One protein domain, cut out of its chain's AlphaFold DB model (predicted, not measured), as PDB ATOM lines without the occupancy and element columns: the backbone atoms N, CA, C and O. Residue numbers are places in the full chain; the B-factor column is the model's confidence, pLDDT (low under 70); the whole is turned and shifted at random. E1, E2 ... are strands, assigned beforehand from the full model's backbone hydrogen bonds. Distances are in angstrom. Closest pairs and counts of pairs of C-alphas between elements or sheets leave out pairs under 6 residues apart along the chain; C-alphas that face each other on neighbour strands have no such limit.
ATOM      1  N   TYR A  15      75.344 108.098  33.417       57.25
ATOM      2  CA  TYR A  15      75.367 109.479  33.869       57.25
ATOM      3  C   TYR A  15      75.516 109.493  35.388       57.25
ATOM      4  O   TYR A  15      74.632 109.045  36.123       57.25
ATOM      5  N   ILE A  16      76.634 110.020  35.884       56.88
ATOM      6  CA  ILE A  16      76.795 110.232  37.319       56.88
ATOM      7  C   ILE A  16      76.038 111.512  37.641       56.88
ATOM      8  O   ILE A  16      76.460 112.597  37.238       56.88
ATOM      9  N   ARG A  17      74.909 111.374  38.347       56.28
ATOM     10  CA  ARG A  17      74.153 112.540  38.806       56.28
ATOM     11  C   ARG A  17      74.966 113.357  39.797       56.28
ATOM     12  O   ARG A  17      75.137 114.532  39.551       56.28
ATOM     13  N   ASP A  18      75.538 112.768  40.851       55.94
ATOM     14  CA  ASP A  18      76.020 113.635  41.938       55.94
ATOM     15  C   ASP A  18      77.046 113.039  42.916       55.94
ATOM     16  O   ASP A  18      77.346 113.684  43.916       55.94
ATOM     17  N   LEU A  19      77.606 111.836  42.717       62.00
ATOM     18  CA  LEU A  19      78.436 111.251  43.783       62.00
ATOM     19  C   LEU A  19      79.594 110.376  43.298       62.00
ATOM     20  O   LEU A  19      79.402 109.234  42.882       62.00
ATOM     21  N   LEU A  20      80.817 110.877  43.467       69.00
ATOM     22  CA  LEU A  20      82.025 110.063  43.459       69.00
ATOM     23  C   LEU A  20      82.267 109.532  44.881       69.00
ATOM     24  O   LEU A  20      82.344 110.305  45.836       69.00
ATOM     25  N   LYS A  21      82.390 108.212  45.028       71.62
ATOM     26  CA  LYS A  21      82.753 107.558  46.293       71.62
ATOM     27  C   LYS A  21      84.216 107.135  46.227       71.62
ATOM     28  O   LYS A  21      84.562 106.296  45.401       71.62
ATOM     29  N   ILE A  22      85.054 107.707  47.086       72.38
ATOM     30  CA  ILE A  22      86.475 107.363  47.196       72.38
ATOM     31  C   ILE A  22      86.692 106.617  48.507       72.38
ATOM     32  O   ILE A  22      86.373 107.141  49.572       72.38
ATOM     33  N   THR A  23      87.274 105.423  48.420       78.69
ATOM     34  CA  THR A  23      87.665 104.618  49.580       78.69
ATOM     35  C   THR A  23      89.185 104.543  49.651       78.69
ATOM     36  O   THR A  23      89.812 104.166  48.662       78.69
ATOM     37  N   TYR A  24      89.781 104.872  50.797       78.19
ATOM     38  CA  TYR A  24      91.236 104.835  50.985       78.19
ATOM     39  C   TYR A  24      91.612 104.281  52.368       78.19
ATOM     40  O   TYR A  24      90.835 104.436  53.317       78.19
ATOM     41  N   PRO A  25      92.761 103.586  52.486       82.31
ATOM     42  CA  PRO A  25      93.231 103.060  53.761       82.31
ATOM     43  C   PRO A  25      93.625 104.200  54.703       82.31
ATOM     44  O   PRO A  25      94.156 105.223  54.269       82.31
ATOM     45  N   THR A  26      93.356 104.026  55.989       85.25
ATOM     46  CA  THR A  26      93.774 104.954  57.040       85.25
ATOM     47  C   THR A  26      93.930 104.206  58.362       85.25
ATOM     48  O   THR A  26      93.417 103.099  58.519       85.25
ATOM     49  N   GLU A  27      94.608 104.823  59.319       86.88
ATOM     50  CA  GLU A  27      94.771 104.290  60.667       86.88
ATOM     51  C   GLU A  27      93.780 104.965  61.613       86.88
ATOM     52  O   GLU A  27      93.584 106.181  61.556       86.88
ATOM     53  N   ALA A  28      93.147 104.179  62.479       79.56
ATOM     54  CA  ALA A  28      92.283 104.688  63.534       79.56
ATOM     55  C   ALA A  28      92.704 104.112  64.886       79.56
ATOM     56  O   ALA A  28      93.083 102.946  64.986       79.56
ATOM     57  N   THR A  29      92.609 104.936  65.927       80.44
ATOM     58  CA  THR A  29      92.808 104.509  67.314       80.44
ATOM     59  C   THR A  29      91.466 104.107  67.900       80.44
ATOM     60  O   THR A  29      90.529 104.912  67.917       80.44
ATOM     61  N   LEU A  30      91.363 102.870  68.376       73.69
ATOM     62  CA  LEU A  30      90.178 102.406  69.089       73.69
ATOM     63  C   LEU A  30      90.305 102.729  70.576       73.69
ATOM     64  O   LEU A  30      91.342 102.486  71.185       73.69
ATOM     65  N   TYR A  31      89.224 103.250  71.153       72.62
ATOM     66  CA  TYR A  31      89.064 103.386  72.595       72.62
ATOM     67  C   TYR A  31      87.980 102.406  73.034       72.62
ATOM     68  O   TYR A  31      86.816 102.554  72.662       72.62
ATOM     69  N   LEU A  32      88.372 101.382  73.788       71.62
ATOM     70  CA  LEU A  32      87.449 100.443  74.414       71.62
ATOM     71  C   LEU A  32      87.228 100.896  75.855       71.62
ATOM     72  O   LEU A  32      88.149 100.895  76.670       71.62
ATOM     73  N   ASP A  33      86.010 101.332  76.157       68.00
ATOM     74  CA  ASP A  33      85.686 101.861  77.477       68.00
ATOM     75  C   ASP A  33      85.809 100.743  78.532       68.00
ATOM     76  O   ASP A  33      85.178  99.690  78.416       68.00
ATOM     77  N   GLY A  34      86.675 100.947  79.530       66.75
ATOM     78  CA  GLY A  34      86.963  99.985  80.607       66.75
ATOM     79  C   GLY A  34      88.341  99.307  80.566       66.75
ATOM     80  O   GLY A  34      88.775  98.789  81.594       66.75
ATOM     81  N   ILE A  35      89.069  99.350  79.443       63.06
ATOM     82  CA  ILE A  35      90.480  98.931  79.361       63.06
ATOM     83  C   ILE A  35      91.176  99.891  78.401       63.06
ATOM     84  O   ILE A  35      90.894  99.896  77.207       63.06
ATOM     85  N   SER A  36      92.088 100.715  78.913       57.72
ATOM     86  CA  SER A  36      92.869 101.679  78.133       57.72
ATOM     87  C   SER A  36      93.877 100.973  77.216       57.72
ATOM     88  O   SER A  36      95.085 101.022  77.445       57.72
ATOM     89  N   VAL A  37      93.384 100.279  76.192       60.88
ATOM     90  CA  VAL A  37      94.187  99.736  75.100       60.88
ATOM     91  C   VAL A  37      94.149 100.758  73.975       60.88
ATOM     92  O   VAL A  37      93.113 100.965  73.354       60.88
ATOM     93  N   MET A  38      95.277 101.423  73.737       64.06
ATOM     94  CA  MET A  38      95.475 102.214  72.527       64.06
ATOM     95  C   MET A  38      95.983 101.279  71.436       64.06
ATOM     96  O   MET A  38      97.187 101.071  71.303       64.06
ATOM     97  N   GLU A  39      95.062 100.677  70.689       75.00
ATOM     98  CA  GLU A  39      95.410  99.871  69.522       75.00
ATOM     99  C   GLU A  39      95.145 100.669  68.243       75.00
ATOM    100  O   GLU A  39      94.066 101.242  68.050       75.00
ATOM    101  N   THR A  40      96.155 100.719  67.376       79.69
ATOM    102  CA  THR A  40      96.045 101.304  66.041       79.69
ATOM    103  C   THR A  40      95.603 100.216  65.075       79.69
ATOM    104  O   THR A  40      96.315  99.234  64.873       79.69
ATOM    105  N   VAL A  41      94.439 100.393  64.454       83.06
ATOM    106  CA  VAL A  41      93.884  99.442  63.483       83.06
ATOM    107  C   VAL A  41      93.803 100.060  62.092       83.06
ATOM    108  O   VAL A  41      93.562 101.257  61.928       83.06
ATOM    109  N   GLN A  42      93.980  99.222  61.071       86.44
ATOM    110  CA  GLN A  42      93.794  99.619  59.679       86.44
ATOM    111  C   GLN A  42      92.301  99.653  59.354       86.44
ATOM    112  O   GLN A  42      91.619  98.627  59.376       86.44
ATOM    113  N   VAL A  43      91.796 100.834  59.016       85.75
ATOM    114  CA  VAL A  43      90.414 101.042  58.582       85.75
ATOM    115  C   VAL A  43      90.386 101.641  57.178       85.75
ATOM    116  O   VAL A  43      91.412 101.940  56.563       85.75
ATOM    117  N   ARG A  44      89.185 101.777  56.615       80.75
ATOM    118  CA  ARG A  44      88.986 102.433  55.323       80.75
ATOM    119  C   ARG A  44      88.063 103.620  55.500       80.75
ATOM    120  O   ARG A  44      86.915 103.449  55.904       80.75
ATOM    121  N   ASN A  45      88.550 104.799  55.137       78.38
ATOM    122  CA  ASN A  45      87.714 105.986  55.072       78.38
ATOM    123  C   ASN A  45      86.960 106.030  53.749       78.38
ATOM    124  O   ASN A  45      87.466 105.600  52.711       78.38
ATOM    125  N   LEU A  46      85.751 106.585  53.804       81.12
ATOM    126  CA  LEU A  46      84.912 106.851  52.646       81.12
ATOM    127  C   LEU A  46      84.688 108.358  52.532       81.12
ATOM    128  O   LEU A  46      84.039 108.954  53.389       81.12
ATOM    129  N   ILE A  47      85.148 108.952  51.436       75.12
ATOM    130  CA  ILE A  47      84.790 110.320  51.058       75.12
ATOM    131  C   ILE A  47      83.753 110.265  49.942       75.12
ATOM    132  O   ILE A  47      83.876 109.506  48.978       75.12
ATOM    133  N   LYS A  48      82.722 111.097  50.078       73.50
ATOM    134  CA  LYS A  48      81.718 111.343  49.044       73.50
ATOM    135  C   LYS A  48      81.962 112.734  48.474       73.50
ATOM    136  O   LYS A  48      81.812 113.716  49.194       73.50
ATOM    137  N   ILE A  49      82.343 112.813  47.203       70.75
ATOM    138  CA  ILE A  49      82.536 114.081  46.494       70.75
ATOM    139  C   ILE A  49      81.346 114.292  45.570       70.75
ATOM    140  O   ILE A  49      81.074 113.457  44.705       70.75
ATOM    141  N   GLN A  50      80.661 115.419  45.744       68.88
ATOM    142  CA  GLN A  50      79.653 115.882  44.802       68.88
ATOM    143  C   GLN A  50      80.307 116.826  43.796       68.88
ATOM    144  O   GLN A  50      80.839 117.870  44.169       68.88
ATOM    145  N   ILE A  51      80.273 116.453  42.520       66.88
ATOM    146  CA  ILE A  51      80.778 117.289  41.429       66.88
ATOM    147  C   ILE A  51      79.574 117.965  40.779       66.88
ATOM    148  O   ILE A  51      78.759 117.300  40.148       66.88
ATOM    149  N   ARG A  52      79.467 119.290  40.924       62.94
ATOM    150  CA  ARG A  52      78.432 120.081  40.247       62.94
ATOM    151  C   ARG A  52      78.899 120.407  38.831       62.94
ATOM    152  O   ARG A  52      79.771 121.252  38.653       62.94
ATOM    153  N   HIS A  53      78.338 119.722  37.838       65.12
ATOM    154  CA  HIS A  53      78.602 120.006  36.428       65.12
ATOM    155  C   HIS A  53      77.566 121.013  35.886       65.12
ATOM    156  O   HIS A  53      76.384 120.855  36.202       65.12
ATOM    157  N   PRO A  54      77.946 122.011  35.056       65.69
ATOM    158  CA  PRO A  54      77.015 123.019  34.529       65.69
ATOM    159  C   PRO A  54      75.801 122.427  33.803       65.69
ATOM    160  O   PRO A  54      74.716 122.995  33.850       65.69
ATOM    161  N   ASN A  55      75.971 121.254  33.185       66.50
ATOM    162  CA  ASN A  55      74.915 120.571  32.433       66.50
ATOM    163  C   ASN A  55      74.105 119.570  33.287       66.50
ATOM    164  O   ASN A  55      73.282 118.841  32.746       66.50
ATOM    165  N   GLY A  56      74.336 119.486  34.606       63.22
ATOM    166  CA  GLY A  56      73.580 118.617  35.526       63.22
ATOM    167  C   GLY A  56      73.924 117.122  35.480       63.22
ATOM    168  O   GLY A  56      73.348 116.336  36.225       63.22
ATOM    169  N   TYR A  57      74.865 116.713  34.630       64.25
ATOM    170  CA  TYR A  57      75.396 115.354  34.582       64.25
ATOM    171  C   TYR A  57      76.889 115.380  34.264       64.25
ATOM    172  O   TYR A  57      77.353 116.211  33.481       64.25
ATOM    173  N   LEU A  58      77.630 114.448  34.865       64.06
ATOM    174  CA  LEU A  58      79.032 114.192  34.560       64.06
ATOM    175  C   LEU A  58      79.147 112.806  33.926       64.06
ATOM    176  O   LEU A  58      78.683 111.812  34.494       64.06
ATOM    177  N   CYS A  59      79.757 112.724  32.746       67.00
ATOM    178  CA  CYS A  59      80.056 111.428  32.158       67.00
ATOM    179  C   CYS A  59      81.185 110.763  32.953       67.00
ATOM    180  O   CYS A  59      82.222 111.381  33.204       67.00
ATOM    181  N   ILE A  60      81.028 109.485  33.316       65.81
ATOM    182  CA  ILE A  60      82.078 108.731  34.021       65.81
ATOM    183  C   ILE A  60      83.399 108.693  33.240       65.81
ATOM    184  O   ILE A  60      84.465 108.559  33.836       65.81
ATOM    185  N   TYR A  61      83.341 108.832  31.916       65.06
ATOM    186  CA  TYR A  61      84.502 108.868  31.032       65.06
ATOM    187  C   TYR A  61      85.305 110.171  31.124       65.06
ATOM    188  O   TYR A  61      86.505 110.149  30.866       65.06
ATOM    189  N   ASP A  62      84.683 111.273  31.544       66.31
ATOM    190  CA  ASP A  62      85.338 112.584  31.636       66.31
ATOM    191  C   ASP A  62      86.103 112.772  32.953       66.31
ATOM    192  O   ASP A  62      86.883 113.714  33.113       66.31
ATOM    193  N   ILE A  63      85.918 111.856  33.907       69.56
ATOM    194  CA  ILE A  63      86.563 111.912  35.217       69.56
ATOM    195  C   ILE A  63      88.047 111.558  35.075       69.56
ATOM    196  O   ILE A  63      88.416 110.392  34.891       69.56
ATOM    197  N   LYS A  64      88.904 112.572  35.226       67.69
ATOM    198  CA  LYS A  64      90.363 112.434  35.286       67.69
ATOM    199  C   LYS A  64      90.841 112.614  36.724       67.69
ATOM    200  O   LYS A  64      90.818 113.721  37.253       67.69
TER     201      LYS A  64
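Overview. This is residues 15 to 64 of the 119 residues of the protein "uncharacterized protein LOC105424454" of Pogonomyrmex barbatus (red harvester ant) (UniProt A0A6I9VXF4). One long, slender hairpin of two antiparallel strands, E1 and E2, which wind about each other, makes most of the length of the model. At its open end, away from the tight turn, residues 50 to 64 loop back, and a short pairing with residues 15 to 16 ties them to the beginning of the printed part. The printed part has 50 residues, with two named strands in the order E1, E2 and no named helix; the class is all strand. The whole is extended, with a radius of gyration of the C-alphas of 17.8 A, and a rod that spans 54 by 18 by 12 A.

Along the chain. E2, residues 35 to 49, is the longest strand, 37.1 A from C-alpha 35 at (90.480, 98.931, 79.361) to C-alpha 49 at (82.536, 114.081, 46.494). E1, residues 20 to 32, is 32.9 A long and begins with C-alpha 20 at (82.025, 110.063, 43.459). E1 bends by 67 degrees at residue 25, and E2 bends by 63 degrees at residue 39.

Arrangement. E1 and E2 form a hairpin, antiparallel at 166 degrees between their directions, with a tight link of 2 residues. C-alphas that face each other include 25 and 44, 4.6 A apart, and 32 and 35, 6.0 A apart. N 43 and O 26, at 2.8 A, and N 20 and O 49, at 2.9 A, are within hydrogen-bond range. Outside the named strands, residues 15 to 16 pair antiparallel with residues 58 to 59.

Size, cuts and confidence. The C-alphas of Ile 35 and Asn 55, 54.0 A apart, are the two farthest apart. The printed part has no cut. Residues 50 to 64 hold no named element. The mean pLDDT of the printed part is 70.6; residues 15 to 20, 33 to 38 and 50 to 64 include the 27 that are under 70.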